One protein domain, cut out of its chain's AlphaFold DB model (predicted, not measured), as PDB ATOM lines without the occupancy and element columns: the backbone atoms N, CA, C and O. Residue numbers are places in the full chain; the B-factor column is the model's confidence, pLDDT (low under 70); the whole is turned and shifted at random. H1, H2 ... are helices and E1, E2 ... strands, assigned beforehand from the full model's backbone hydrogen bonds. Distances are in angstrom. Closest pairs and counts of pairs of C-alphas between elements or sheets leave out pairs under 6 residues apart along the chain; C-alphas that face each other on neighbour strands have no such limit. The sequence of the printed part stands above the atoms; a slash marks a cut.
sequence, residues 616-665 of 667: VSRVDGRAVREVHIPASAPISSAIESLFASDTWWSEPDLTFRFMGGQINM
ATOM      1  N   VAL A 616      20.055  53.616  92.892       86.12
ATOM      2  CA  VAL A 616      19.757  53.216  91.521       86.12
ATOM      3  C   VAL A 616      18.260  53.349  91.288       86.12
ATOM      4  O   VAL A 616      17.476  52.836  92.089       86.12
ATOM      5  N   SER A 617      17.861  54.047  90.225       82.12
ATOM      6  CA  SER A 617      16.470  54.113  89.782       82.12
ATOM      7  C   SER A 617      16.202  53.014  88.752       82.12
ATOM      8  O   SER A 617      17.042  52.696  87.900       82.12
ATOM      9  N   ARG A 618      15.038  52.379  88.890       82.31
ATOM     10  CA  ARG A 618      14.635  51.208  88.107       82.31
ATOM     11  C   ARG A 618      13.471  51.557  87.203       82.31
ATOM     12  O   ARG A 618      12.575  52.291  87.617       82.31
ATOM     13  N   VAL A 619      13.481  50.972  86.012       68.50
ATOM     14  CA  VAL A 619      12.363  51.051  85.066       68.50
ATOM     15  C   VAL A 619      11.583  49.748  85.094       68.50
ATOM     16  O   VAL A 619      10.393  49.788  85.374       68.50
ATOM     17  N   ASP A 620      12.269  48.604  84.967       75.38
ATOM     18  CA  ASP A 620      11.645  47.277  84.976       75.38
ATOM     19  C   ASP A 620      12.520  46.228  85.688       75.38
ATOM     20  O   ASP A 620      13.432  45.629  85.114       75.38
ATOM     21  N   GLY A 621      12.238  45.973  86.970       85.69
ATOM     22  CA  GLY A 621      12.823  44.872  87.750       85.69
ATOM     23  C   GLY A 621      14.331  44.982  88.015       85.69
ATOM     24  O   GLY A 621      14.735  45.330  89.127       85.69
ATOM     25  N   ARG A 622      15.144  44.626  87.015       82.75
ATOM     26  CA  ARG A 622      16.620  44.574  87.035       82.75
ATOM     27  C   ARG A 622      17.283  45.534  86.037       82.75
ATOM     28  O   ARG A 622      18.500  45.693  86.091       82.75
ATOM     29  N   ALA A 623      16.490  46.177  85.178       88.19
ATOM     30  CA  ALA A 623      16.960  47.210  84.267       88.19
ATOM     31  C   ALA A 623      17.245  48.507  85.036       88.19
ATOM     32  O   ALA A 623      16.373  49.041  85.739       88.19
ATOM     33  N   VAL A 624      18.477  48.990  84.916       90.88
ATOM     34  CA  VAL A 624      18.937  50.229  85.536       90.88
ATOM     35  C   VAL A 624      18.924  51.348  84.504       90.88
ATOM     36  O   VAL A 624      19.591  51.240  83.480       90.88
ATOM     37  N   ARG A 625      18.211  52.438  84.812       90.50
ATOM     38  CA  ARG A 625      18.166  53.639  83.962       90.50
ATOM     39  C   ARG A 625      18.900  54.829  84.557       90.50
ATOM     40  O   ARG A 625      19.450  55.637  83.819       90.50
ATOM     41  N   GLU A 626      18.922  54.954  85.882       91.38
ATOM     42  CA  GLU A 626      19.613  56.061  86.542       91.38
ATOM     43  C   GLU A 626      20.463  55.557  87.702       91.38
ATOM     44  O   GLU A 626      19.983  54.832  88.574       91.38
ATOM     45  N   VAL A 627      21.724  55.981  87.744       91.81
ATOM     46  CA  VAL A 627      22.641  55.694  88.848       91.81
ATOM     47  C   VAL A 627      23.052  57.012  89.485       91.81
ATOM     48  O   VAL A 627      23.650  57.878  88.848       91.81
ATOM     49  N   HIS A 628      22.740  57.167  90.766       90.81
ATOM     50  CA  HIS A 628      23.157  58.315  91.553       90.81
ATOM     51  C   HIS A 628      24.419  57.977  92.333       90.81
ATOM     52  O   HIS A 628      24.409  57.125  93.229       90.81
ATOM     53  N   ILE A 629      25.495  58.689  92.014       87.75
ATOM     54  CA  ILE A 629      26.803  58.494  92.629       87.75
ATOM     55  C   ILE A 629      27.068  59.678  93.569       87.75
ATOM     56  O   ILE A 629      27.054  60.839  93.137       87.75
ATOM     57  N   PRO A 630      27.295  59.437  94.873       82.38
ATOM     58  CA  PRO A 630      27.673  60.508  95.781       82.38
ATOM     59  C   PRO A 630      29.048  61.059  95.382       82.38
ATOM     60  O   PRO A 630      29.950  60.292  95.062       82.38
ATOM     61  N   ALA A 631      29.245  62.376  95.498       77.00
ATOM     62  CA  ALA A 631      30.468  63.086  95.083       77.00
ATOM     63  C   ALA A 631      31.780  62.604  95.747       77.00
ATOM     64  O   ALA A 631      32.856  63.091  95.431       77.00
ATOM     65  N   SER A 632      31.696  61.674  96.699       78.56
ATOM     66  CA  SER A 632      32.823  61.152  97.474       78.56
ATOM     67  C   SER A 632      33.109  59.665  97.227       78.56
ATOM     68  O   SER A 632      33.870  59.071  97.996       78.56
ATOM     69  N   ALA A 633      32.462  59.045  96.232       74.56
ATOM     70  CA  ALA A 633      32.678  57.647  95.865       74.56
ATOM     71  C   ALA A 633      33.475  57.536  94.550       74.56
ATOM     72  O   ALA A 633      33.166  58.260  93.602       74.56
ATOM     73  N   PRO A 634      34.474  56.634  94.470       78.31
ATOM     74  CA  PRO A 634      35.162  56.338  93.216       78.31
ATOM     75  C   PRO A 634      34.182  55.697  92.223       78.31
ATOM     76  O   PRO A 634      33.575  54.665  92.513       78.31
ATOM     77  N   ILE A 635      34.020  56.342  91.065       80.44
ATOM     78  CA  ILE A 635      32.986  56.043  90.061       80.44
ATOM     79  C   ILE A 635      33.132  54.617  89.517       80.44
ATOM     80  O   ILE A 635      32.151  53.878  89.474       80.44
ATOM     81  N   SER A 636      34.358  54.215  89.172       76.44
ATOM     82  CA  SER A 636      34.655  52.906  88.579       76.44
ATOM     83  C   SER A 636      34.230  51.750  89.485       76.44
ATOM     84  O   SER A 636      33.411  50.928  89.093       76.44
ATOM     85  N   SER A 637      34.682  51.747  90.741       75.12
ATOM     86  CA  SER A 637      34.381  50.667  91.692       75.12
ATOM     87  C   SER A 637      32.885  50.558  92.018       75.12
ATOM     88  O   SER A 637      32.359  49.458  92.182       75.12
ATOM     89  N   ALA A 638      32.183  51.692  92.084       76.75
ATOM     90  CA  ALA A 638      30.743  51.731  92.318       76.75
ATOM     91  C   ALA A 638      29.959  51.077  91.168       76.75
ATOM     92  O   ALA A 638      29.091  50.239  91.418       76.75
ATOM     93  N   ILE A 639      30.294  51.429  89.926       81.94
ATOM     94  CA  ILE A 639      29.641  50.913  88.718       81.94
ATOM     95  C   ILE A 639      29.986  49.438  88.506       81.94
ATOM     96  O   ILE A 639      29.083  48.626  88.315       81.94
ATOM     97  N   GLU A 640      31.262  49.072  88.629       82.31
ATOM     98  CA  GLU A 640      31.704  47.679  88.538       82.31
ATOM     99  C   GLU A 640      30.981  46.812  89.562       82.31
ATOM    100  O   GLU A 640      30.431  45.780  89.207       82.31
ATOM    101  N   SER A 641      30.884  47.245  90.822       81.19
ATOM    102  CA  SER A 641      30.182  46.464  91.848       81.19
ATOM    103  C   SER A 641      28.687  46.285  91.562       81.19
ATOM    104  O   SER A 641      28.100  45.280  91.970       81.19
ATOM    105  N   LEU A 642      28.072  47.244  90.860       84.44
ATOM    106  CA  LEU A 642      26.668  47.178  90.482       84.44
ATOM    107  C   LEU A 642      26.469  46.123  89.389       84.44
ATOM    108  O   LEU A 642      25.645  45.226  89.555       84.44
ATOM    109  N   PHE A 643      27.263  46.161  88.319       86.69
ATOM    110  CA  PHE A 643      27.077  45.276  87.164       86.69
ATOM    111  C   PHE A 643      27.813  43.929  87.269       86.69
ATOM    112  O   PHE A 643      27.380  42.963  86.653       86.69
ATOM    113  N   ALA A 644      28.828  43.792  88.130       83.69
ATOM    114  CA  ALA A 644      29.580  42.541  88.325       83.69
ATOM    115  C   ALA A 644      28.763  41.400  88.951       83.69
ATOM    116  O   ALA A 644      29.220  40.262  89.014       83.69
ATOM    117  N   SER A 645      27.574  41.695  89.478       81.12
ATOM    118  CA  SER A 645      26.729  40.693  90.130       81.12
ATOM    119  C   SER A 645      25.824  39.918  89.165       81.12
ATOM    120  O   SER A 645      25.002  39.136  89.648       81.12
ATOM    121  N   ASP A 646      25.875  40.186  87.849       77.88
ATOM    122  CA  ASP A 646      24.921  39.718  86.813       77.88
ATOM    123  C   ASP A 646      23.437  39.930  87.189       77.88
ATOM    124  O   ASP A 646      22.501  39.390  86.595       77.88
ATOM    125  N   THR A 647      23.195  40.707  88.244       81.12
ATOM    126  CA  THR A 647      21.876  40.926  88.831       81.12
ATOM    127  C   THR A 647      21.218  42.148  88.204       81.12
ATOM    128  O   THR A 647      19.995  42.269  88.247       81.12
ATOM    129  N   TRP A 648      22.024  43.022  87.602       85.50
ATOM    130  CA  TRP A 648      21.636  44.290  87.009       85.50
ATOM    131  C   TRP A 648      22.138  44.329  85.574       85.50
ATOM    132  O   TRP A 648      23.271  43.934  85.314       85.50
ATOM    133  N   TRP A 649      21.312  44.829  84.662       89.25
ATOM    134  CA  TRP A 649      21.743  45.193  83.314       89.25
ATOM    135  C   TRP A 649      21.402  46.663  83.066       89.25
ATOM    136  O   TRP A 649      20.429  47.185  83.626       89.25
ATOM    137  N   SER A 650      22.232  47.350  82.287       86.69
ATOM    138  CA  SER A 650      21.990  48.738  81.901       86.69
ATOM    139  C   SER A 650      20.959  48.802  80.780       86.69
ATOM    140  O   SER A 650      20.933  47.949  79.893       86.69
ATOM    141  N   GLU A 651      20.091  49.808  80.821       87.94
ATOM    142  CA  GLU A 651      19.386  50.236  79.613       87.94
ATOM    143  C   GLU A 651      20.354  50.961  78.663       87.94
ATOM    144  O   GLU A 651      21.342  51.519  79.147       87.94
ATOM    145  N   PRO A 652      20.059  51.002  77.346       77.81
ATOM    146  CA  PRO A 652      20.865  51.734  76.362       77.81
ATOM    147  C   PRO A 652      21.049  53.228  76.708       77.81
ATOM    148  O   PRO A 652      22.064  53.833  76.373       77.81
ATOM    149  N   ASP A 653      20.099  53.810  77.451       83.00
ATOM    150  CA  ASP A 653      20.112  55.218  77.868       83.00
ATOM    151  C   ASP A 653      20.434  55.373  79.370       83.00
ATOM    152  O   ASP A 653      19.662  55.954  80.149       83.00
ATOM    153  N   LEU A 654      21.566  54.823  79.815       88.00
ATOM    154  CA  LEU A 654      21.984  54.890  81.216       88.00
ATOM    155  C   LEU A 654      22.415  56.314  81.619       88.00
ATOM    156  O   LEU A 654      23.416  56.863  81.161       88.00
ATOM    157  N   THR A 655      21.684  56.917  82.558       86.31
ATOM    158  CA  THR A 655      21.985  58.263  83.065       86.31
ATOM    159  C   THR A 655      22.733  58.214  84.396       86.31
ATOM    160  O   THR A 655      22.251  57.639  85.374       86.31
ATOM    161  N   PHE A 656      23.872  58.904  84.486       89.50
ATOM    162  CA  PHE A 656      24.602  59.077  85.742       89.50
ATOM    163  C   PHE A 656      24.322  60.458  86.338       89.50
ATOM    164  O   PHE A 656      24.585  61.500  85.730       89.50
ATOM    165  N   ARG A 657      23.804  60.480  87.570       86.75
ATOM    166  CA  ARG A 657      23.649  61.716  88.343       86.75
ATOM    167  C   ARG A 657      24.659  61.771  89.469       86.75
ATOM    168  O   ARG A 657      24.579  61.044  90.457       86.75
ATOM    169  N   PHE A 658      25.574  62.715  89.347       87.62
ATOM    170  CA  PHE A 658      26.477  63.079  90.418       87.62
ATOM    171  C   PHE A 658      25.786  64.136  91.271       87.62
ATOM    172  O   PHE A 658      25.080  65.008  90.760       87.62
ATOM    173  N   MET A 659      25.969  64.083  92.590       77.31
ATOM    174  CA  MET A 659      25.515  65.165  93.471       77.31
ATOM    175  C   MET A 659      26.342  66.431  93.182       77.31
ATOM    176  O   MET A 659      27.330  66.696  93.856       77.31
ATOM    177  N   GLY A 660      25.975  67.159  92.123       77.06
ATOM    178  CA  GLY A 660      26.722  68.287  91.558       77.06
ATOM    179  C   GLY A 660      26.625  68.439  90.030       77.06
ATOM    180  O   GLY A 660      26.977  69.500  89.528       77.06
ATOM    181  N   GLY A 661      26.124  67.440  89.289       63.09
ATOM    182  CA  GLY A 661      26.005  67.499  87.826       63.09
ATOM    183  C   GLY A 661      25.394  66.234  87.212       63.09
ATOM    184  O   GLY A 661      25.373  65.177  87.839       63.09
ATOM    185  N   GLN A 662      24.870  66.339  85.989       71.81
ATOM    186  CA  GLN A 662      24.302  65.211  85.241       71.81
ATOM    187  C   GLN A 662      25.184  64.911  84.028       71.81
ATOM    188  O   GLN A 662      25.506  65.827  83.274       71.81
ATOM    189  N   ILE A 663      25.540  63.639  83.842       72.06
ATOM    190  CA  ILE A 663      26.218  63.140  82.642       72.06
ATOM    191  C   ILE A 663      25.314  62.067  82.036       72.06
ATOM    192  O   ILE A 663      24.954  61.096  82.706       72.06
ATOM    193  N   ASN A 664      24.920  62.261  80.780       59.34
ATOM    194  CA  ASN A 664      24.176  61.258  80.024       59.34
ATOM    195  C   ASN A 664      25.188  60.444  79.220       59.34
ATOM    196  O   ASN A 664      25.951  61.031  78.453       59.34
ATOM    197  N   MET A 665      25.197  59.127  79.401       56.09
ATOM    198  CA  MET A 665      25.957  58.218  78.550       56.09
ATOM    199  C   MET A 665      24.970  57.437  77.692       56.09
ATOM    200  O   MET A 665      23.951  56.966  78.189       56.09
TER     201      MET A 665
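AT A GLANCE: This is residues 616 to 665 of the 667 residues of an uncharacterized protein of Massarina eburnea CBS 473.64 (UniProt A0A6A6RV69). A single small, strongly twisted sheet of four strands has one helix, H1, over one of its faces, and the other face is bare. H1 runs along the two inner strands, E2 and E3, while the short strands E1 and E4 make the two edges. The 50 printed residues hold one named helix and four named strands, in the order E1, E2, H1, E3, E4 along the chain; across the mixed sheet the order is E1, E2, E3, E4, and the class is mixed, helices and strands. The whole is compact, with a radius of gyration of the C-alphas of 10.5 A, and spans 27 by 19 by 15 A.

HOW THE PARTS SIT: Start at E1, residues 616 to 618, and go on to E2, residues 623 to 629: they form a hairpin, antiparallel at 156 degrees between their directions, with N 617 and O 626 2.8 A apart, within hydrogen-bond range. Next comes H1, residues 635 to 643, in which every O i to N i+4 pair is within hydrogen-bond range. H1 is on the sheet at a height of 9.4 A, and it lies over E2 and only just not over E3, for 6 of its 9 C-alphas fall on E2 and 2 on E3. On the local plane its line stands at 26 degrees to that of E2, along the strands. The closest C-alphas of E2 and H1 are those of Ile 629 and Ile 635, 7.1 A apart. Then find E3, residues 649 to 658, parallel to E2 at 18 degrees, with N 627 and O 655 2.9 A apart and N 655 and O 625 2.9 A apart. E2, H1 and E3 make a strand-helix-strand unit, two parallel neighbour strands with a helix between them along the chain, and its crossover is right-handed. The closest C-alphas of H1 and E3 are those of Phe 643 and Trp 649, 6.6 A apart. E4, residues 661 to 664, forms a hairpin with E3, antiparallel at 161 degrees, with N 658 and O 661 2.9 A apart. E4 is apart from E1 and from E2.

IN THESE COORDINATES: Find C-alpha 616 at (19.757, 53.216, 91.521), where E1 begins; it is 6.5 A long. E2 measures 17.2 A. H1 begins at C-alpha 635, at (32.986, 56.043, 90.061), and runs 12.6 A. E3, the longest strand by residues, measures 19.8 A and bends by 103 degrees at residue 652. E4 measures 10.2 A and ends at C-alpha 664, at (24.176, 61.258, 80.024).

THE WHOLE: The C-alphas farthest apart are those of Asp 646 and Gly 660, at 29.0 A. The printed part has no cut, and its four links between named elements are tight. The mean pLDDT of the printed part is 81.2; residues 619, 661 and 664 to 665 are under 70.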